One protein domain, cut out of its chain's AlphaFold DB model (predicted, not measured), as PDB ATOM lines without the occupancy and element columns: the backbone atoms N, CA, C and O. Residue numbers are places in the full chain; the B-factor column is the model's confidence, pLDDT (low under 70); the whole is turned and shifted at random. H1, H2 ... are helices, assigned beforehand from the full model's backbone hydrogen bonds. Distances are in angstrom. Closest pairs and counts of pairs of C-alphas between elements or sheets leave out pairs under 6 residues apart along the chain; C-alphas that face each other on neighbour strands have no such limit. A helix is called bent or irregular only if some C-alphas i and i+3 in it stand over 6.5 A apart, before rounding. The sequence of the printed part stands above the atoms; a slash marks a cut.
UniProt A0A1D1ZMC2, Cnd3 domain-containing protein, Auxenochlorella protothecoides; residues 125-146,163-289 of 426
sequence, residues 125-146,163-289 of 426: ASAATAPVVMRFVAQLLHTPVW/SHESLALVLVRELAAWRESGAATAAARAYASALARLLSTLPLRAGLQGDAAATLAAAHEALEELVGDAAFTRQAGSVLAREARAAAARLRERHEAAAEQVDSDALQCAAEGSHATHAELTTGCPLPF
ATOM      1  N   ALA A 125     -50.586  -1.350  -0.402       70.31
ATOM      2  CA  ALA A 125     -50.043  -0.172   0.291       70.31
ATOM      3  C   ALA A 125     -48.601   0.191  -0.122       70.31
ATOM      4  O   ALA A 125     -48.212   1.351  -0.046       70.31
ATOM      5  N   SER A 126     -47.812  -0.785  -0.585       73.31
ATOM      6  CA  SER A 126     -46.453  -0.574  -1.097       73.31
ATOM      7  C   SER A 126     -46.397   0.176  -2.430       73.31
ATOM      8  O   SER A 126     -45.327   0.650  -2.796       73.31
ATOM      9  N   ALA A 127     -47.513   0.256  -3.157       74.50
ATOM     10  CA  ALA A 127     -47.629   0.972  -4.425       74.50
ATOM     11  C   ALA A 127     -48.159   2.407  -4.253       74.50
ATOM     12  O   ALA A 127     -48.339   3.100  -5.247       74.50
ATOM     13  N   ALA A 128     -48.427   2.850  -3.018       84.19
ATOM     14  CA  ALA A 128     -48.905   4.202  -2.755       84.19
ATOM     15  C   ALA A 128     -47.811   5.239  -3.056       84.19
ATOM     16  O   ALA A 128     -46.691   5.149  -2.542       84.19
ATOM     17  N   THR A 129     -48.149   6.247  -3.855       88.56
ATOM     18  CA  THR A 129     -47.258   7.333  -4.259       88.56
ATOM     19  C   THR A 129     -47.036   8.341  -3.130       88.56
ATOM     20  O   THR A 129     -45.922   8.848  -2.982       88.56
ATOM     21  N   ALA A 130     -48.033   8.619  -2.283       92.00
ATOM     22  CA  ALA A 130     -47.901   9.636  -1.235       92.00
ATOM     23  C   ALA A 130     -46.761   9.361  -0.231       92.00
ATOM     24  O   ALA A 130     -45.967  10.273   0.016       92.00
ATOM     25  N   PRO A 131     -46.582   8.128   0.292       92.69
ATOM     26  CA  PRO A 131     -45.412   7.788   1.103       92.69
ATOM     27  C   PRO A 131     -44.073   8.007   0.387       92.69
ATOM     28  O   PRO A 131     -43.089   8.387   1.022       92.69
ATOM     29  N   VAL A 132     -44.018   7.774  -0.930       92.06
ATOM     30  CA  VAL A 132     -42.801   7.968  -1.733       92.06
ATOM     31  C   VAL A 132     -42.473   9.453  -1.856       92.06
ATOM     32  O   VAL A 132     -41.325   9.826  -1.617       92.06
ATOM     33  N   VAL A 133     -43.475  10.293  -2.141       93.44
ATOM     34  CA  VAL A 133     -43.337  11.758  -2.181       93.44
ATOM     35  C   VAL A 133     -42.832  12.283  -0.838       93.44
ATOM     36  O   VAL A 133     -41.823  12.983  -0.802       93.44
ATOM     37  N   MET A 134     -43.468  11.897   0.276       95.00
ATOM     38  CA  MET A 134     -43.046  12.334   1.614       95.00
ATOM     39  C   MET A 134     -41.604  11.931   1.919       95.00
ATOM     40  O   MET A 134     -40.831  12.753   2.403       95.00
ATOM     41  N   ARG A 135     -41.220  10.685   1.612       93.56
ATOM     42  CA  ARG A 135     -39.851  10.200   1.826       93.56
ATOM     43  C   ARG A 135     -38.839  10.975   0.988       93.56
ATOM     44  O   ARG A 135     -37.768  11.288   1.495       93.56
ATOM     45  N   PHE A 136     -39.164  11.271  -0.269       94.12
ATOM     46  CA  PHE A 136     -38.277  12.037  -1.138       94.12
ATOM     47  C   PHE A 136     -38.089  13.462  -0.617       94.12
ATOM     48  O   PHE A 136     -36.956  13.891  -0.429       94.12
ATOM     49  N   VAL A 137     -39.169  14.171  -0.272       93.94
ATOM     50  CA  VAL A 137     -39.033  15.519   0.299       93.94
ATOM     51  C   VAL A 137     -38.289  15.477   1.636       93.94
ATOM     52  O   VAL A 137     -37.436  16.322   1.870       93.94
ATOM     53  N   ALA A 138     -38.505  14.456   2.476       92.31
ATOM     54  CA  ALA A 138     -37.721  14.265   3.699       92.31
ATOM     55  C   ALA A 138     -36.214  14.223   3.413       92.31
ATOM     56  O   ALA A 138     -35.439  14.861   4.120       92.31
ATOM     57  N   GLN A 139     -35.799  13.488   2.376       92.94
ATOM     58  CA  GLN A 139     -34.398  13.419   1.952       92.94
ATOM     59  C   GLN A 139     -33.892  14.789   1.494       92.94
ATOM     60  O   GLN A 139     -32.810  15.201   1.907       92.94
ATOM     61  N   LEU A 140     -34.699  15.525   0.724       92.56
ATOM     62  CA  LEU A 140     -34.358  16.878   0.288       92.56
ATOM     63  C   LEU A 140     -34.123  17.825   1.470       92.56
ATOM     64  O   LEU A 140     -33.120  18.531   1.476       92.56
ATOM     65  N   LEU A 141     -34.970  17.787   2.501       91.50
ATOM     66  CA  LEU A 141     -34.815  18.627   3.699       91.50
ATOM     67  C   LEU A 141     -33.553  18.299   4.521       91.50
ATOM     68  O   LEU A 141     -33.096  19.122   5.303       91.50
ATOM     69  N   HIS A 142     -32.953  17.117   4.344       89.81
ATOM     70  CA  HIS A 142     -31.673  16.772   4.978       89.81
ATOM     71  C   HIS A 142     -30.449  17.257   4.191       89.81
ATOM     72  O   HIS A 142     -29.321  17.178   4.699       89.81
ATOM     73  N   THR A 143     -30.653  17.742   2.966       88.44
ATOM     74  CA  THR A 143     -29.577  18.221   2.097       88.44
ATOM     75  C   THR A 143     -28.862  19.389   2.779       88.44
ATOM     76  O   THR A 143     -29.514  20.329   3.231       88.44
ATOM     77  N   PRO A 144     -27.528  19.351   2.928       81.88
ATOM     78  CA  PRO A 144     -26.802  20.458   3.529       81.88
ATOM     79  C   PRO A 144     -26.899  21.705   2.644       81.88
ATOM     80  O   PRO A 144     -26.539  21.659   1.469       81.88
ATOM     81  N   VAL A 145     -27.320  22.824   3.235       82.69
ATOM     82  CA  VAL A 145     -27.165  24.156   2.641       82.69
ATOM     83  C   VAL A 145     -25.876  24.761   3.180       82.69
ATOM     84  O   VAL A 145     -25.607  24.707   4.382       82.69
ATOM     85  N   TRP A 146     -25.068  25.329   2.296       76.62
ATOM     86  CA  TRP A 146     -23.809  25.973   2.659       76.62
ATOM     87  C   TRP A 146     -24.001  27.483   2.619       76.62
ATOM     88  O   TRP A 146     -24.497  28.002   1.619       76.62
ATOM     89  N   SER A 163     -33.864  24.202  10.056       78.56
ATOM     90  CA  SER A 163     -34.760  23.804  11.138       78.56
ATOM     91  C   SER A 163     -36.211  23.847  10.648       78.56
ATOM     92  O   SER A 163     -36.592  24.727   9.874       78.56
ATOM     93  N   HIS A 164     -36.993  22.823  10.997       87.44
ATOM     94  CA  HIS A 164     -38.340  22.602  10.457       87.44
ATOM     95  C   HIS A 164     -39.377  22.368  11.568       87.44
ATOM     96  O   HIS A 164     -40.274  21.537  11.437       87.44
ATOM     97  N   GLU A 165     -39.271  23.106  12.671       89.38
ATOM     98  CA  GLU A 165     -40.137  22.973  13.848       89.38
ATOM     99  C   GLU A 165     -41.615  23.211  13.498       89.38
ATOM    100  O   GLU A 165     -42.471  22.396  13.842       89.38
ATOM    101  N   SER A 166     -41.921  24.258  12.722       88.44
ATOM    102  CA  SER A 166     -43.293  24.543  12.276       88.44
ATOM    103  C   SER A 166     -43.872  23.422  11.413       88.44
ATOM    104  O   SER A 166     -45.060  23.118  11.511       88.44
ATOM    105  N   LEU A 167     -43.041  22.752  10.602       91.19
ATOM    106  CA  LEU A 167     -43.483  21.599   9.817       91.19
ATOM    107  C   LEU A 167     -43.826  20.414  10.731       91.19
ATOM    108  O   LEU A 167     -44.794  19.714  10.454       91.19
ATOM    109  N   ALA A 168     -43.102  20.203  11.837       93.19
ATOM    110  CA  ALA A 168     -43.446  19.150  12.794       93.19
ATOM    111  C   ALA A 168     -44.867  19.340  13.347       93.19
ATOM    112  O   ALA A 168     -45.678  18.417  13.290       93.19
ATOM    113  N   LEU A 169     -45.206  20.552  13.791       93.00
ATOM    114  CA  LEU A 169     -46.542  20.851  14.311       93.00
ATOM    115  C   LEU A 169     -47.635  20.677  13.238       93.00
ATOM    116  O   LEU A 169     -48.672  20.065  13.498       93.00
ATOM    117  N   VAL A 170     -47.376  21.125  12.003       93.12
ATOM    118  CA  VAL A 170     -48.278  20.931  10.850       93.12
ATOM    119  C   VAL A 170     -48.517  19.441  10.554       93.12
ATOM    120  O   VAL A 170     -49.649  19.043  10.277       93.12
ATOM    121  N   LEU A 171     -47.488  18.595  10.641       94.75
ATOM    122  CA  LEU A 171     -47.606  17.150  10.406       94.75
ATOM    123  C   LEU A 171     -48.363  16.425  11.530       94.75
ATOM    124  O   LEU A 171     -49.131  15.504  11.249       94.75
ATOM    125  N   VAL A 172     -48.185  16.836  12.790       95.44
ATOM    126  CA  VAL A 172     -48.959  16.296  13.925       95.44
ATOM    127  C   VAL A 172     -50.446  16.612  13.757       95.44
ATOM    128  O   VAL A 172     -51.298  15.744  13.947       95.44
ATOM    129  N   ARG A 173     -50.770  17.819  13.290       92.25
ATOM    130  CA  ARG A 173     -52.151  18.212  12.971       92.25
ATOM    131  C   ARG A 173     -52.734  17.432  11.817       92.25
ATOM    132  O   ARG A 173     -53.900  17.056  11.858       92.25
ATOM    133  N   GLU A 174     -51.924  17.135  10.809       94.44
ATOM    134  CA  GLU A 174     -52.352  16.264   9.724       94.44
ATOM    135  C   GLU A 174     -52.693  14.850  10.219       94.44
ATOM    136  O   GLU A 174     -53.681  14.264   9.773       94.44
ATOM    137  N   LEU A 175     -51.918  14.308  11.165       93.88
ATOM    138  CA  LEU A 175     -52.222  13.026  11.804       93.88
ATOM    139  C   LEU A 175     -53.522  13.076  12.618       93.88
ATOM    140  O   LEU A 175     -54.320  12.137  12.539       93.88
ATOM    141  N   ALA A 176     -53.768  14.167  13.347       92.56
ATOM    142  CA  ALA A 176     -55.026  14.382  14.059       92.56
ATOM    143  C   ALA A 176     -56.219  14.464  13.085       92.56
ATOM    144  O   ALA A 176     -57.210  13.752  13.257       92.56
ATOM    145  N   ALA A 177     -56.084  15.217  11.988       91.38
ATOM    146  CA  ALA A 177     -57.104  15.313  10.944       91.38
ATOM    147  C   ALA A 177     -57.364  13.958  10.251       91.38
ATOM    148  O   ALA A 177     -58.504  13.612   9.927       91.38
ATOM    149  N   TRP A 178     -56.326  13.135  10.055       92.44
ATOM    150  CA  TRP A 178     -56.487  11.759   9.580       92.44
ATOM    151  C   TRP A 178     -57.274  10.896  10.575       92.44
ATOM    152  O   TRP A 178     -58.167  10.150  10.163       92.44
ATOM    153  N   ARG A 179     -56.996  11.007  11.878       91.31
ATOM    154  CA  ARG A 179     -57.754  10.306  12.928       91.31
ATOM    155  C   ARG A 179     -59.229  10.708  12.891       91.31
ATOM    156  O   ARG A 179     -60.096   9.842  12.828       91.31
ATOM    157  N   GLU A 180     -59.523  12.003  12.825       89.75
ATOM    158  CA  GLU A 180     -60.895  12.530  12.754       89.75
ATOM    159  C   GLU A 180     -61.655  12.092  11.498       89.75
ATOM    160  O   GLU A 180     -62.868  11.885  11.544       89.75
ATOM    161  N   SER A 181     -60.951  11.875  10.381       86.94
ATOM    162  CA  SER A 181     -61.567  11.369   9.148       86.94
ATOM    163  C   SER A 181     -62.224   9.988   9.314       86.94
ATOM    164  O   SER A 181     -63.101   9.620   8.528       86.94
ATOM    165  N   GLY A 182     -61.792   9.210  10.318       83.50
ATOM    166  CA  GLY A 182     -62.231   7.834  10.560       83.50
ATOM    167  C   GLY A 182     -61.761   6.831   9.500       83.50
ATOM    168  O   GLY A 182     -62.219   5.686   9.480       83.50
ATOM    169  N   ALA A 183     -60.868   7.233   8.593       81.62
ATOM    170  CA  ALA A 183     -60.389   6.375   7.525       81.62
ATOM    171  C   ALA A 183     -59.412   5.308   8.029       81.62
ATOM    172  O   ALA A 183     -58.344   5.606   8.561       81.62
ATOM    173  N   ALA A 184     -59.745   4.044   7.776       81.62
ATOM    174  CA  ALA A 184     -58.930   2.895   8.171       81.62
ATOM    175  C   ALA A 184     -58.451   2.046   6.976       81.62
ATOM    176  O   ALA A 184     -58.049   0.895   7.154       81.62
ATOM    177  N   THR A 185     -58.501   2.583   5.750       84.31
ATOM    178  CA  THR A 185     -58.024   1.868   4.553       84.31
ATOM    179  C   THR A 185     -56.508   1.669   4.595       84.31
ATOM    180  O   THR A 185     -55.783   2.403   5.271       84.31
ATOM    181  N   ALA A 186     -56.000   0.684   3.847       83.94
ATOM    182  CA  ALA A 186     -54.562   0.428   3.767       83.94
ATOM    183  C   ALA A 186     -53.781   1.653   3.249       83.94
ATOM    184  O   ALA A 186     -52.739   1.983   3.808       83.94
ATOM    185  N   ALA A 187     -54.318   2.363   2.249       85.12
ATOM    186  CA  ALA A 187     -53.736   3.601   1.727       85.12
ATOM    187  C   ALA A 187     -53.748   4.736   2.766       85.12
ATOM    188  O   ALA A 187     -52.734   5.405   2.952       85.12
ATOM    189  N   ALA A 188     -54.851   4.907   3.506       88.50
ATOM    190  CA  ALA A 188     -54.949   5.924   4.553       88.50
ATOM    191  C   ALA A 188     -53.959   5.657   5.701       88.50
ATOM    192  O   ALA A 188     -53.275   6.571   6.156       88.50
ATOM    193  N   ARG A 189     -53.819   4.396   6.132       89.69
ATOM    194  CA  ARG A 189     -52.815   4.016   7.138       89.69
ATOM    195  C   ARG A 189     -51.386   4.168   6.622       89.69
ATOM    196  O   ARG A 189     -50.520   4.552   7.397       89.69
ATOM    197  N   ALA A 190     -51.124   3.883   5.343       90.75
ATOM    198  CA  ALA A 190     -49.804   4.079   4.739       90.75
ATOM    199  C   ALA A 190     -49.418   5.566   4.681       90.75
ATOM    200  O   ALA A 190     -48.284   5.913   5.003       90.75
ATOM    201  N   TYR A 191     -50.369   6.441   4.342       93.12
ATOM    202  CA  TYR A 191     -50.202   7.893   4.403       93.12
ATOM    203  C   TYR A 191     -49.875   8.365   5.827       93.12
ATOM    204  O   TYR A 191     -48.859   9.022   6.039       93.12
ATOM    205  N   ALA A 192     -50.672   7.962   6.822       94.50
ATOM    206  CA  ALA A 192     -50.429   8.321   8.220       94.50
ATOM    207  C   ALA A 192     -49.103   7.750   8.762       94.50
ATOM    208  O   ALA A 192     -48.361   8.431   9.463       94.50
ATOM    209  N   SER A 193     -48.753   6.518   8.385       94.19
ATOM    210  CA  SER A 193     -47.459   5.894   8.699       94.19
ATOM    211  C   SER A 193     -46.293   6.705   8.129       94.19
ATOM    212  O   SER A 193     -45.311   6.970   8.822       94.19
ATOM    213  N   ALA A 194     -46.416   7.186   6.890       94.56
ATOM    214  CA  ALA A 194     -45.409   8.043   6.283       94.56
ATOM    215  C   ALA A 194     -45.258   9.393   7.012       94.56
ATOM    216  O   ALA A 194     -44.122   9.816   7.229       94.56
ATOM    217  N   LEU A 195     -46.354  10.015   7.472       95.75
ATOM    218  CA  LEU A 195     -46.308  11.233   8.300       95.75
ATOM    219  C   LEU A 195     -45.570  10.997   9.626       95.75
ATOM    220  O   LEU A 195     -44.681  11.766   9.985       95.75
ATOM    221  N   ALA A 196     -45.890   9.909  10.333       96.00
ATOM    222  CA  ALA A 196     -45.233   9.565  11.595       96.00
ATOM    223  C   ALA A 196     -43.729   9.291  11.401       96.00
ATOM    224  O   ALA A 196     -42.892   9.765  12.172       96.00
ATOM    225  N   ARG A 197     -43.349   8.589  10.327       95.25
ATOM    226  CA  ARG A 197     -41.934   8.380   9.972       95.25
ATOM    227  C   ARG A 197     -41.220   9.683   9.624       95.25
ATOM    228  O   ARG A 197     -40.077   9.877  10.039       95.25
ATOM    229  N   LEU A 198     -41.881  10.574   8.888       94.88
ATOM    230  CA  LEU A 198     -41.343  11.890   8.561       94.88
ATOM    231  C   LEU A 198     -41.059  12.691   9.837       94.88
ATOM    232  O   LEU A 198     -39.941  13.165  10.009       94.88
ATOM    233  N   LEU A 199     -42.000  12.739  10.784       94.38
ATOM    234  CA  LEU A 199     -41.796  13.360  12.101       94.38
ATOM    235  C   LEU A 199     -40.591  12.768  12.852       94.38
ATOM    236  O   LEU A 199     -39.763  13.500  13.400       94.38
ATOM    237  N   SER A 200     -40.435  11.443  12.816       92.31
ATOM    238  CA  SER A 200     -39.305  10.755  13.455       92.31
ATOM    239  C   SER A 200     -37.944  11.002  12.786       92.31
ATOM    240  O   SER A 200     -36.917  10.616  13.333       92.31
ATOM    241  N   THR A 201     -37.903  11.630  11.611       91.12
ATOM    242  CA  THR A 201     -36.653  11.871  10.870       91.12
ATOM    243  C   THR A 201     -36.397  13.340  10.566       91.12
ATOM    244  O   THR A 201     -35.259  13.692  10.310       91.12
ATOM    245  N   LEU A 202     -37.398  14.216  10.667       90.75
ATOM    246  CA  LEU A 202     -37.324  15.632  10.301       90.75
ATOM    247  C   LEU A 202     -36.100  16.368  10.892       90.75
ATOM    248  O   LEU A 202     -35.841  16.192  12.083       90.75
ATOM    249  N   PRO A 203     -35.364  17.208  10.143       88.19
ATOM    250  CA  PRO A 203     -34.261  17.987  10.703       88.19
ATOM    251  C   PRO A 203     -34.792  18.998  11.730       88.19
ATOM    252  O   PRO A 203     -35.536  19.912  11.380       88.19
ATOM    253  N   LEU A 204     -34.418  18.812  12.998       87.06
ATOM    254  CA  LEU A 204     -34.799  19.675  14.117       87.06
ATOM    255  C   LEU A 204     -33.537  20.228  14.765       87.06
ATOM    256  O   LEU A 204     -32.577  19.482  15.004       87.06
ATOM    257  N   ARG A 205     -33.530  21.529  15.049       82.12
ATOM    258  CA  ARG A 205     -32.366  22.190  15.637       82.12
ATOM    259  C   ARG A 205     -32.281  21.892  17.140       82.12
ATOM    260  O   ARG A 205     -33.283  21.685  17.813       82.12
ATOM    261  N   ALA A 206     -31.056  21.817  17.659       77.94
ATOM    262  CA  ALA A 206     -30.794  21.719  19.096       77.94
ATOM    263  C   ALA A 206     -30.639  23.119  19.711       77.94
ATOM    264  O   ALA A 206     -30.224  24.049  19.016       77.94
ATOM    265  N   GLY A 207     -30.936  23.255  21.008       76.25
ATOM    266  CA  GLY A 207     -30.814  24.535  21.716       76.25
ATOM    267  C   GLY A 207     -31.746  25.606  21.149       76.25
ATOM    268  O   GLY A 207     -31.311  26.721  20.865       76.25
ATOM    269  N   LEU A 208     -33.001  25.233  20.891       80.50
ATOM    270  CA  LEU A 208     -34.045  26.169  20.481       80.50
ATOM    271  C   LEU A 208     -34.396  27.109  21.639       80.50
ATOM    272  O   LEU A 208     -34.306  26.717  22.801       80.50
ATOM    273  N   GLN A 209     -34.812  28.326  21.300       78.88
ATOM    274  CA  GLN A 209     -35.276  29.350  22.238       78.88
ATOM    275  C   GLN A 209     -36.523  30.035  21.671       78.88
ATOM    276  O   GLN A 209     -36.730  30.027  20.449       78.88
ATOM    277  N   GLY A 210     -37.339  30.619  22.550       83.62
ATOM    278  CA  GLY A 210     -38.521  31.399  22.167       83.62
ATOM    279  C   GLY A 210     -39.535  30.617  21.320       83.62
ATOM    280  O   GLY A 210     -39.797  29.439  21.569       83.62
ATOM    281  N   ASP A 211     -40.086  31.259  20.286       82.88
ATOM    282  CA  ASP A 211     -41.184  30.724  19.463       82.88
ATOM    283  C   ASP A 211     -40.888  29.352  18.842       82.88
ATOM    284  O   ASP A 211     -41.780  28.512  18.708       82.88
ATOM    285  N   ALA A 212     -39.632  29.082  18.477       84.12
ATOM    286  CA  ALA A 212     -39.245  27.798  17.900       84.12
ATOM    287  C   ALA A 212     -39.267  26.668  18.945       84.12
ATOM    288  O   ALA A 212     -39.692  25.551  18.637       84.12
ATOM    289  N   ALA A 213     -38.865  26.960  20.188       87.00
ATOM    290  CA  ALA A 213     -38.987  26.022  21.302       87.00
ATOM    291  C   ALA A 213     -40.464  25.780  21.650       87.00
ATOM    292  O   ALA A 213     -40.866  24.628  21.814       87.00
ATOM    293  N   ALA A 214     -41.281  26.841  21.659       87.69
ATOM    294  CA  ALA A 214     -42.721  26.742  21.886       87.69
ATOM    295  C   ALA A 214     -43.435  25.917  20.806       87.69
ATOM    296  O   ALA A 214     -44.254  25.054  21.110       87.69
ATOM    297  N   THR A 215     -43.065  26.109  19.541       89.62
ATOM    298  CA  THR A 215     -43.612  25.343  18.413       89.62
ATOM    299  C   THR A 215     -43.277  23.857  18.523       89.62
ATOM    300  O   THR A 215     -44.137  23.004  18.288       89.62
ATOM    301  N   LEU A 216     -42.037  23.528  18.899       89.94
ATOM    302  CA  LEU A 216     -41.621  22.141  19.095       89.94
ATOM    303  C   LEU A 216     -42.331  21.495  20.296       89.94
ATOM    304  O   LEU A 216     -42.756  20.344  20.202       89.94
ATOM    305  N   ALA A 217     -42.483  22.236  21.394       90.06
ATOM    306  CA  ALA A 217     -43.207  21.795  22.581       90.06
ATOM    307  C   ALA A 217     -44.686  21.512  22.264       90.06
ATOM    308  O   ALA A 217     -45.168  20.415  22.540       90.06
ATOM    309  N   ALA A 218     -45.365  22.424  21.561       91.31
ATOM    310  CA  ALA A 218     -46.742  22.230  21.106       91.31
ATOM    311  C   ALA A 218     -46.884  21.009  20.174       91.31
ATOM    312  O   ALA A 218     -47.879  20.286  20.233       91.31
ATOM    313  N   ALA A 219     -45.886  20.739  19.321       93.31
ATOM    314  CA  ALA A 219     -45.884  19.550  18.465       93.31
ATOM    315  C   ALA A 219     -45.743  18.254  19.276       93.31
ATOM    316  O   ALA A 219     -46.409  17.264  18.971       93.31
ATOM    317  N   HIS A 220     -44.884  18.258  20.297       94.00
ATOM    318  CA  HIS A 220     -44.714  17.137  21.216       94.00
ATOM    319  C   HIS A 220     -45.998  16.861  22.010       94.00
ATOM    320  O   HIS A 220     -46.482  15.732  21.973       94.00
ATOM    321  N   GLU A 221     -46.578  17.875  22.658       92.69
ATOM    322  CA  GLU A 221     -47.796  17.731  23.468       92.69
ATOM    323  C   GLU A 221     -48.973  17.202  22.643       92.69
ATOM    324  O   GLU A 221     -49.598  16.211  23.022       92.69
ATOM    325  N   ALA A 222     -49.211  17.782  21.463       93.50
ATOM    326  CA  ALA A 222     -50.285  17.338  20.577       93.50
ATOM    327  C   ALA A 222     -50.086  15.892  20.082       93.50
ATOM    328  O   ALA A 222     -51.057  15.158  19.884       93.50
ATOM    329  N   LEU A 223     -48.837  15.456  19.871       95.50
ATOM    330  CA  LEU A 223     -48.558  14.087  19.444       95.50
ATOM    331  C   LEU A 223     -48.688  13.084  20.595       95.50
ATOM    332  O   LEU A 223     -49.216  11.996  20.376       95.50
ATOM    333  N   GLU A 224     -48.231  13.430  21.798       94.62
ATOM    334  CA  GLU A 224     -48.415  12.605  22.999       94.62
ATOM    335  C   GLU A 224     -49.902  12.418  23.319       94.62
ATOM    336  O   GLU A 224     -50.343  11.285  23.527       94.62
ATOM    337  N   GLU A 225     -50.704  13.486  23.251       94.25
ATOM    338  CA  GLU A 225     -52.160  13.403  23.418       94.25
ATOM    339  C   GLU A 225     -52.788  12.464  22.377       94.25
ATOM    340  O   GLU A 225     -53.546  11.551  22.719       94.25
ATOM    341  N   LEU A 226     -52.414  12.619  21.102       93.88
ATOM    342  CA  LEU A 226     -52.920  11.776  20.020       93.88
ATOM    343  C   LEU A 226     -52.531  10.300  20.196       93.88
ATOM    344  O   LEU A 226     -53.336   9.408  19.934       93.88
ATOM    345  N   VAL A 227     -51.301  10.016  20.629       93.25
ATOM    346  CA  VAL A 227     -50.811   8.648  20.858       93.25
ATOM    347  C   VAL A 227     -51.448   8.016  22.102       93.25
ATOM    348  O   VAL A 227     -51.636   6.794  22.127       93.25
ATOM    349  N   GLY A 228     -51.793   8.828  23.105       91.06
ATOM    350  CA  GLY A 228     -52.545   8.427  24.295       91.06
ATOM    351  C   GLY A 228     -54.024   8.125  24.023       91.06
ATOM    352  O   GLY A 228     -54.643   7.374  24.779       91.06
ATOM    353  N   ASP A 229     -54.590   8.634  22.925       92.94
ATOM    354  CA  ASP A 229     -55.982   8.389  22.549       92.94
ATOM    355  C   ASP A 229     -56.235   6.914  22.157       92.94
ATOM    356  O   ASP A 229     -55.722   6.362  21.172       92.94
ATOM    357  N   ALA A 230     -57.119   6.257  22.913       90.62
ATOM    358  CA  ALA A 230     -57.570   4.893  22.649       90.62
ATOM    359  C   ALA A 230     -58.261   4.738  21.276       90.62
ATOM    360  O   ALA A 230     -58.249   3.656  20.682       90.62
ATOM    361  N   ALA A 231     -58.894   5.787  20.744       89.81
ATOM    362  CA  ALA A 231     -59.474   5.762  19.402       89.81
ATOM    363  C   ALA A 231     -58.384   5.766  18.321       89.81
ATOM    364  O   ALA A 231     -58.429   4.927  17.416       89.81
ATOM    365  N   PHE A 232     -57.371   6.627  18.462       91.56
ATOM    366  CA  PHE A 232     -56.218   6.651  17.564       91.56
ATOM    367  C   PHE A 232     -55.507   5.298  17.532       91.56
ATOM    368  O   PHE A 232     -55.315   4.726  16.461       91.56
ATOM    369  N   THR A 233     -55.168   4.735  18.694       88.94
ATOM    370  CA  THR A 233     -54.433   3.460  18.773       88.94
ATOM    371  C   THR A 233     -55.194   2.291  18.140       88.94
ATOM    372  O   THR A 233     -54.588   1.475  17.438       88.94
ATOM    373  N   ARG A 234     -56.524   2.235  18.307       89.44
ATOM    374  CA  ARG A 234     -57.385   1.246  17.636       89.44
ATOM    375  C   ARG A 234     -57.395   1.417  16.116       89.44
ATOM    376  O   ARG A 234     -57.294   0.426  15.395       89.44
ATOM    377  N   GLN A 235     -57.489   2.650  15.616       88.88
ATOM    378  CA  GLN A 235     -57.516   2.936  14.175       88.88
ATOM    379  C   GLN A 235     -56.149   2.723  13.503       88.88
ATOM    380  O   GLN A 235     -56.069   2.214  12.377       88.88
ATOM    381  N   ALA A 236     -55.076   3.101  14.199       87.50
ATOM    382  CA  ALA A 236     -53.702   3.077  13.720       87.50
ATOM    383  C   ALA A 236     -53.156   1.659  13.522       87.50
ATOM    384  O   ALA A 236     -52.388   1.403  12.589       87.50
ATOM    385  N   GLY A 237     -53.555   0.721  14.381       88.94
ATOM    386  CA  GLY A 237     -52.924  -0.591  14.450       88.94
ATOM    387  C   GLY A 237     -51.474  -0.515  14.948       88.94
ATOM    388  O   GLY A 237     -50.954   0.544  15.301       88.94
ATOM    389  N   SER A 238     -50.792  -1.661  14.992       88.94
ATOM    390  CA  SER A 238     -49.486  -1.784  15.660       88.94
ATOM    391  C   SER A 238     -48.359  -0.985  14.994       88.94
ATOM    392  O   SER A 238     -47.514  -0.424  15.692       88.94
ATOM    393  N   VAL A 239     -48.336  -0.920  13.660       90.44
ATOM    394  CA  VAL A 239     -47.244  -0.286  12.902       90.44
ATOM    395  C   VAL A 239     -47.269   1.234  13.057       90.44
ATOM    396  O   VAL A 239     -46.278   1.795  13.521       90.44
ATOM    397  N   LEU A 240     -48.397   1.884  12.742       92.44
ATOM    398  CA  LEU A 240     -48.531   3.337  12.876       92.44
ATOM    399  C   LEU A 240     -48.402   3.772  14.340       92.44
ATOM    400  O   LEU A 240     -47.689   4.727  14.619       92.44
ATOM    401  N   ALA A 241     -48.996   3.043  15.293       93.00
ATOM    402  CA  ALA A 241     -48.857   3.388  16.708       93.00
ATOM    403  C   ALA A 241     -47.395   3.321  17.189       93.00
ATOM    404  O   ALA A 241     -46.962   4.150  17.985       93.00
ATOM    405  N   ARG A 242     -46.603   2.352  16.706       94.56
ATOM    406  CA  ARG A 242     -45.165   2.278  17.010       94.56
ATOM    407  C   ARG A 242     -44.397   3.456  16.411       94.56
ATOM    408  O   ARG A 242     -43.525   4.002  17.076       94.56
ATOM    409  N   GLU A 243     -44.702   3.829  15.176       95.06
ATOM    410  CA  GLU A 243     -44.043   4.949  14.495       95.06
ATOM    411  C   GLU A 243     -44.400   6.293  15.129       95.06
ATOM    412  O   GLU A 243     -43.513   7.113  15.340       95.06
ATOM    413  N   ALA A 244     -45.662   6.488  15.515       95.06
ATOM    414  CA  ALA A 244     -46.112   7.682  16.221       95.06
ATOM    415  C   ALA A 244     -45.446   7.809  17.602       95.06
ATOM    416  O   ALA A 244     -44.967   8.882  17.944       95.06
ATOM    417  N   ARG A 245     -45.300   6.704  18.351       94.81
ATOM    418  CA  ARG A 245     -44.523   6.687  19.608       94.81
ATOM    419  C   ARG A 245     -43.047   7.010  19.399       94.81
ATOM    420  O   ARG A 245     -42.465   7.734  20.194       94.81
ATOM    421  N   ALA A 246     -42.433   6.477  18.341       94.88
ATOM    422  CA  ALA A 246     -41.041   6.788  18.018       94.88
ATOM    423  C   ALA A 246     -40.865   8.273  17.655       94.88
ATOM    424  O   ALA A 246     -39.881   8.892  18.055       94.88
ATOM    425  N   ALA A 247     -41.828   8.852  16.936       95.69
ATOM    426  CA  ALA A 247     -41.865  10.281  16.660       95.69
ATOM    427  C   ALA A 247     -42.040  11.109  17.945       95.69
ATOM    428  O   ALA A 247     -41.274  12.046  18.150       95.69
ATOM    429  N   ALA A 248     -42.967  10.732  18.829       94.75
ATOM    430  CA  ALA A 248     -43.210  11.423  20.096       94.75
ATOM    431  C   ALA A 248     -41.970  11.409  21.002       94.75
ATOM    432  O   ALA A 248     -41.506  12.466  21.423       94.75
ATOM    433  N   ALA A 249     -41.335  10.243  21.166       93.62
ATOM    434  CA  ALA A 249     -40.089  10.104  21.921       93.62
ATOM    435  C   ALA A 249     -38.957  10.986  21.367       93.62
ATOM    436  O   ALA A 249     -38.198  11.579  22.129       93.62
ATOM    437  N   ARG A 250     -38.855  11.116  20.040       92.38
ATOM    438  CA  ARG A 250     -37.865  11.992  19.410       92.38
ATOM    439  C   ARG A 250     -38.171  13.473  19.624       92.38
ATOM    440  O   ARG A 250     -37.248  14.245  19.871       92.38
ATOM    441  N   LEU A 251     -39.432  13.886  19.488       91.44
ATOM    442  CA  LEU A 251     -39.828  15.271  19.760       91.44
ATOM    443  C   LEU A 251     -39.571  15.619  21.226       91.44
ATOM    444  O   LEU A 251     -39.030  16.686  21.498       91.44
ATOM    445  N   ARG A 252     -39.855  14.685  22.138       91.19
ATOM    446  CA  ARG A 252     -39.549  14.796  23.563       91.19
ATOM    447  C   ARG A 252     -38.061  15.007  23.819       91.19
ATOM    448  O   ARG A 252     -37.708  15.982  24.462       91.19
ATOM    449  N   GLU A 253     -37.192  14.157  23.268       90.38
ATOM    450  CA  GLU A 253     -35.731  14.298  23.399       90.38
ATOM    451  C   GLU A 253     -35.254  15.688  22.944       90.38
ATOM    452  O   GLU A 253     -34.404  16.312  23.577       90.38
ATOM    453  N   ARG A 254     -35.821  16.199  21.845       88.00
ATOM    454  CA  ARG A 254     -35.459  17.509  21.287       88.00
ATOM    455  C   ARG A 254     -36.008  18.672  22.103       88.00
ATOM    456  O   ARG A 254     -35.314  19.674  22.242       88.00
ATOM    457  N   HIS A 255     -37.219  18.529  22.626       84.69
ATOM    458  CA  HIS A 255     -37.851  19.498  23.507       84.69
ATOM    459  C   HIS A 255     -37.137  19.568  24.864       84.69
ATOM    460  O   HIS A 255     -36.771  20.654  25.283       84.69
ATOM    461  N   GLU A 256     -36.843  18.434  25.505       84.44
ATOM    462  CA  GLU A 256     -36.119  18.381  26.786       84.44
ATOM    463  C   GLU A 256     -34.689  18.947  26.671       84.44
ATOM    464  O   GLU A 256     -34.151  19.492  27.633       84.44
ATOM    465  N   ALA A 257     -34.075  18.863  25.486       78.75
ATOM    466  CA  ALA A 257     -32.791  19.502  25.201       78.75
ATOM    467  C   ALA A 257     -32.882  21.034  25.009       78.75
ATOM    468  O   ALA A 257     -31.851  21.712  25.029       78.75
ATOM    469  N   ALA A 258     -34.079  21.590  24.799       70.44
ATOM    470  CA  ALA A 258     -34.325  23.028  24.801       70.44
ATOM    471  C   ALA A 258     -34.616  23.455  26.250       70.44
ATOM    472  O   ALA A 258     -35.700  23.244  26.775       70.44
ATOM    473  N   ALA A 259     -33.608  24.003  26.927       54.38
ATOM    474  CA  ALA A 259     -33.586  24.211  28.378       54.38
ATOM    475  C   ALA A 259     -34.538  25.305  28.930       54.38
ATOM    476  O   ALA A 259     -34.333  25.771  30.050       54.38
ATOM    477  N   GLU A 260     -35.556  25.737  28.181       64.56
ATOM    478  CA  GLU A 260     -36.492  26.787  28.599       64.56
ATOM    479  C   GLU A 260     -37.853  26.206  28.996       64.56
ATOM    480  O   GLU A 260     -38.453  25.417  28.265       64.56
ATOM    481  N   GLN A 261     -38.360  26.633  30.158       65.62
ATOM    482  CA  GLN A 261     -39.779  26.496  30.476       65.62
ATOM    483  C   GLN A 261     -40.550  27.361  29.480       65.62
ATOM    484  O   GLN A 261     -40.425  28.581  29.492       65.62
ATOM    485  N   VAL A 262     -41.292  26.717  28.584       73.94
ATOM    486  CA  VAL A 262     -42.149  27.417  27.630       73.94
ATOM    487  C   VAL A 262     -43.424  27.842  28.353       73.94
ATOM    488  O   VAL A 262     -44.116  27.005  28.934       73.94
ATOM    489  N   ASP A 263     -43.744  29.133  28.300       81.19
ATOM    490  CA  ASP A 263     -44.985  29.665  28.860       81.19
ATOM    491  C   ASP A 263     -46.220  29.120  28.119       81.19
ATOM    492  O   ASP A 263     -46.228  28.982  26.892       81.19
ATOM    493  N   SER A 264     -47.304  28.863  28.861       81.31
ATOM    494  CA  SER A 264     -48.564  28.333  28.308       81.31
ATOM    495  C   SER A 264     -49.145  29.210  27.193       81.31
ATOM    496  O   SER A 264     -49.693  28.690  26.222       81.31
ATOM    497  N   ASP A 265     -49.000  30.533  27.296       84.50
ATOM    498  CA  ASP A 265     -49.495  31.473  26.286       84.50
ATOM    499  C   ASP A 265     -48.710  31.350  24.970       84.50
ATOM    500  O   ASP A 265     -49.287  31.428  23.884       84.50
ATOM    501  N   ALA A 266     -47.399  31.088  25.046       82.00
ATOM    502  CA  ALA A 266     -46.552  30.883  23.874       82.00
ATOM    503  C   ALA A 266     -46.877  29.556  23.166       82.00
ATOM    504  O   ALA A 266     -46.908  29.508  21.933       82.00
ATOM    505  N   LEU A 267     -47.188  28.497  23.927       82.31
ATOM    506  CA  LEU A 267     -47.687  27.228  23.382       82.31
ATOM    507  C   LEU A 267     -48.999  27.430  22.619       82.31
ATOM    508  O   LEU A 267     -49.140  26.962  21.486       82.31
ATOM    509  N   GLN A 268     -49.942  28.163  23.216       84.38
ATOM    510  CA  GLN A 268     -51.229  28.442  22.590       84.38
ATOM    511  C   GLN A 268     -51.070  29.290  21.320       84.38
ATOM    512  O   GLN A 268     -51.641  28.942  20.288       84.38
ATOM    513  N   CYS A 269     -50.237  30.334  21.342       85.88
ATOM    514  CA  CYS A 269     -49.951  31.145  20.155       85.88
ATOM    515  C   CYS A 269     -49.333  30.310  19.022       85.88
ATOM    516  O   CYS A 269     -49.747  30.427  17.866       85.88
ATOM    517  N   ALA A 270     -48.377  29.431  19.338       82.19
ATOM    518  CA  ALA A 270     -47.777  28.531  18.356       82.19
ATOM    519  C   ALA A 270     -48.816  27.561  17.767       82.19
ATOM    520  O   ALA A 270     -48.833  27.303  16.556       82.19
ATOM    521  N   ALA A 271     -49.729  27.060  18.603       81.69
ATOM    522  CA  ALA A 271     -50.828  26.223  18.159       81.69
ATOM    523  C   ALA A 271     -51.808  26.991  17.246       81.69
ATOM    524  O   ALA A 271     -52.168  26.511  16.168       81.69
ATOM    525  N   GLU A 272     -52.235  28.190  17.614       83.56
ATOM    526  CA  GLU A 272     -53.136  29.008  16.796       83.56
ATOM    527  C   GLU A 272     -52.493  29.399  15.458       83.56
ATOM    528  O   GLU A 272     -53.094  29.196  14.399       83.56
ATOM    529  N   GLY A 273     -51.233  29.842  15.477       78.31
ATOM    530  CA  GLY A 273     -50.474  30.176  14.270       78.31
ATOM    531  C   GLY A 273     -50.353  28.989  13.318       78.31
ATOM    532  O   GLY A 273     -50.640  29.099  12.127       78.31
ATOM    533  N   SER A 274     -50.057  27.800  13.845       80.69
ATOM    534  CA  SER A 274     -50.036  26.593  13.023       80.69
ATOM    535  C   SER A 274     -51.422  26.214  12.477       80.69
ATOM    536  O   SER A 274     -51.498  25.447  11.517       80.69
ATOM    537  N   HIS A 275     -52.538  26.680  13.065       76.12
ATOM    538  CA  HIS A 275     -53.883  26.313  12.586       76.12
ATOM    539  C   HIS A 275     -54.158  27.093  11.314       76.12
ATOM    540  O   HIS A 275     -54.602  26.508  10.326       76.12
ATOM    541  N   ALA A 276     -53.794  28.377  11.323       75.62
ATOM    542  CA  ALA A 276     -53.777  29.211  10.136       75.62
ATOM    543  C   ALA A 276     -52.857  28.615   9.061       75.62
ATOM    544  O   ALA A 276     -53.324  28.342   7.960       75.62
ATOM    545  N   THR A 277     -51.601  28.282   9.388       77.81
ATOM    546  CA  THR A 277     -50.661  27.716   8.403       77.81
ATOM    547  C   THR A 277     -51.135  26.375   7.836       77.81
ATOM    548  O   THR A 277     -51.063  26.150   6.630       77.81
ATOM    549  N   HIS A 278     -51.641  25.459   8.670       83.19
ATOM    550  CA  HIS A 278     -52.184  24.183   8.187       83.19
ATOM    551  C   HIS A 278     -53.393  24.410   7.274       83.19
ATOM    552  O   HIS A 278     -53.464  23.802   6.205       83.19
ATOM    553  N   ALA A 279     -54.305  25.320   7.630       76.19
ATOM    554  CA  ALA A 279     -55.451  25.673   6.796       76.19
ATOM    555  C   ALA A 279     -55.023  26.302   5.459       76.19
ATOM    556  O   ALA A 279     -55.513  25.890   4.409       76.19
ATOM    557  N   GLU A 280     -54.076  27.238   5.471       81.19
ATOM    558  CA  GLU A 280     -53.529  27.885   4.273       81.19
ATOM    559  C   GLU A 280     -52.893  26.867   3.328       81.19
ATOM    560  O   GLU A 280     -53.294  26.765   2.169       81.19
ATOM    561  N   LEU A 281     -51.968  26.043   3.834       79.44
ATOM    562  CA  LEU A 281     -51.294  25.020   3.034       79.44
ATOM    563  C   LEU A 281     -52.291  24.015   2.455       79.44
ATOM    564  O   LEU A 281     -52.137  23.533   1.336       79.44
ATOM    565  N   THR A 282     -53.336  23.685   3.208       76.81
ATOM    566  CA  THR A 282     -54.303  22.672   2.791       76.81
ATOM    567  C   THR A 282     -55.498  23.220   2.018       76.81
ATOM    568  O   THR A 282     -56.331  22.438   1.537       76.81
ATOM    569  N   THR A 283     -55.569  24.538   1.825       80.12
ATOM    570  CA  THR A 283     -56.615  25.184   1.032       80.12
ATOM    571  C   THR A 283     -56.586  24.641  -0.400       80.12
ATOM    572  O   THR A 283     -55.552  24.578  -1.058       80.12
ATOM    573  N   GLY A 284     -57.735  24.161  -0.881       73.50
ATOM    574  CA  GLY A 284     -57.855  23.544  -2.209       73.50
ATOM    575  C   GLY A 284     -57.300  22.115  -2.332       73.50
ATOM    576  O   GLY A 284     -57.445  21.506  -3.390       73.50
ATOM    577  N   CYS A 285     -56.721  21.542  -1.271       76.75
ATOM    578  CA  CYS A 285     -56.246  20.155  -1.228       76.75
ATOM    579  C   CYS A 285     -56.833  19.436   0.004       76.75
ATOM    580  O   CYS A 285     -56.112  19.216   0.980       76.75
ATOM    581  N   PRO A 286     -58.136  19.085   0.011       82.31
ATOM    582  CA  PRO A 286     -58.771  18.454   1.165       82.31
ATOM    583  C   PRO A 286     -58.188  17.065   1.449       82.31
ATOM    584  O   PRO A 286     -57.620  16.411   0.573       82.31
ATOM    585  N   LEU A 287     -58.348  16.607   2.690       83.19
ATOM    586  CA  LEU A 287     -57.874  15.298   3.122       83.19
ATOM    587  C   LEU A 287     -58.638  14.206   2.340       83.19
ATOM    588  O   LEU A 287     -59.869  14.149   2.414       83.19
ATOM    589  N   PRO A 288     -57.952  13.336   1.576       79.19
ATOM    590  CA  PRO A 288     -58.599  12.502   0.556       79.19
ATOM    591  C   PRO A 288     -59.397  11.325   1.123       79.19
ATOM    592  O   PRO A 288     -60.082  10.623   0.382       79.19
ATOM    593  N   PHE A 289     -59.299  11.099   2.432       79.56
ATOM    594  CA  PHE A 289     -59.906   9.966   3.122       79.56
ATOM    595  C   PHE A 289     -61.106  10.353   3.992       79.56
ATOM    596  O   PHE A 289     -61.648   9.500   4.690       79.56
TER     597      PHE A 289
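What this domain is: This is residues 125 to 146 and 163 to 289 of the 426 residues of the protein "Cnd3 domain-containing protein" of Auxenochlorella protothecoides (UniProt A0A1D1ZMC2). Four helices make an up-and-down bundle: H5, the longest by residues with 27, stands beside H3 and H4, and H2 closes the ring between those two. H1 packs along H3 at the rim of the bundle, and H6 crosses H2 and H4 at a large angle. The printed part has 149 residues with six named helices, H1 to H6 in chain order, and no named strand; the class is all helix. The whole is compact, with a radius of gyration of the C-alphas of 14.9 A and spans of 41 by 39 by 31 A.

Where its parts are: H5 holds residues 230 to 256, 25.7 A from first to last C-alpha. It has a kink of 124 degrees near residue 238 and is irregular: C-alphas 235 and 238 are 9.4 A apart, and its line is a rough one. H4 holds residues 210 to 228, 27.0 A long, and H3 residues 186 to 199, 20.0 A. H2 runs over residues 165 to 181, 24.8 A, and H1 over residues 129 to 141, 18.6 A, beginning at C-alpha 129 (-47.258, 7.333, -4.259). H6, residues 264 to 282, is 26.8 A long and ends at C-alpha 282 (-54.303, 22.672, 2.791).

How they stand to each other: H2, H3, H4 and H5 form a bundle, up and down, each running against the one before it in the chain. H5 touches H4 at a shallow tilt of 28 degrees, opposite ways, a helical hairpin; the closest C-alphas, of His 220 and Leu 251, are 5.4 A apart. With residues 236 to 247 alone H5 touches H3, the same way at a shallow tilt of 9 degrees, closest at the C-alphas of Ser 193 and Leu 240, 5.0 A. H2 and H3 touch as a helical hairpin, with the C-alphas of Ala 168 and Leu 199 closest at 6.1 A. H2 touches H4 at the C-alphas of Leu 169 and Ala 219, 4.4 A. H2 and H5 are close but not clearly touching. H1 touches H3, the same way at a shallow tilt of 9 degrees; the C-alphas of Pro 131 and Ala 194, the closest, are 5.2 A apart. H6 touches H4 about perpendicular, at 78 degrees, H6 with residues 266 to 271 alone and H4 with residues 211 to 218 alone; the closest C-alphas, of Ala 214 and Leu 267, are 5.2 A apart. H6 touches H2 at a steep tilt of 69 degrees, only just short of about perpendicular, with residues 271 to 278 alone; the closest C-alphas, of Val 170 and His 278, are 5.7 A apart. H1 and H6 are apart. Every O i to N i+4 pair is within hydrogen-bond range in H1, H2, H3, H4 and H6, and 20 of 23 in H5.

The domain as a whole: The C-alphas of Trp 146 and Ala 230, the two farthest apart, are 44.5 A from each other. Residues 147 to 162 are not printed, and C-alphas 146 and 163 are 14.0 A apart across this cut, in the link from H1 to H2. Of the links that are printed whole, no link is long. The mean pLDDT of the printed part is 87.1; residues 259 to 261 are under 70.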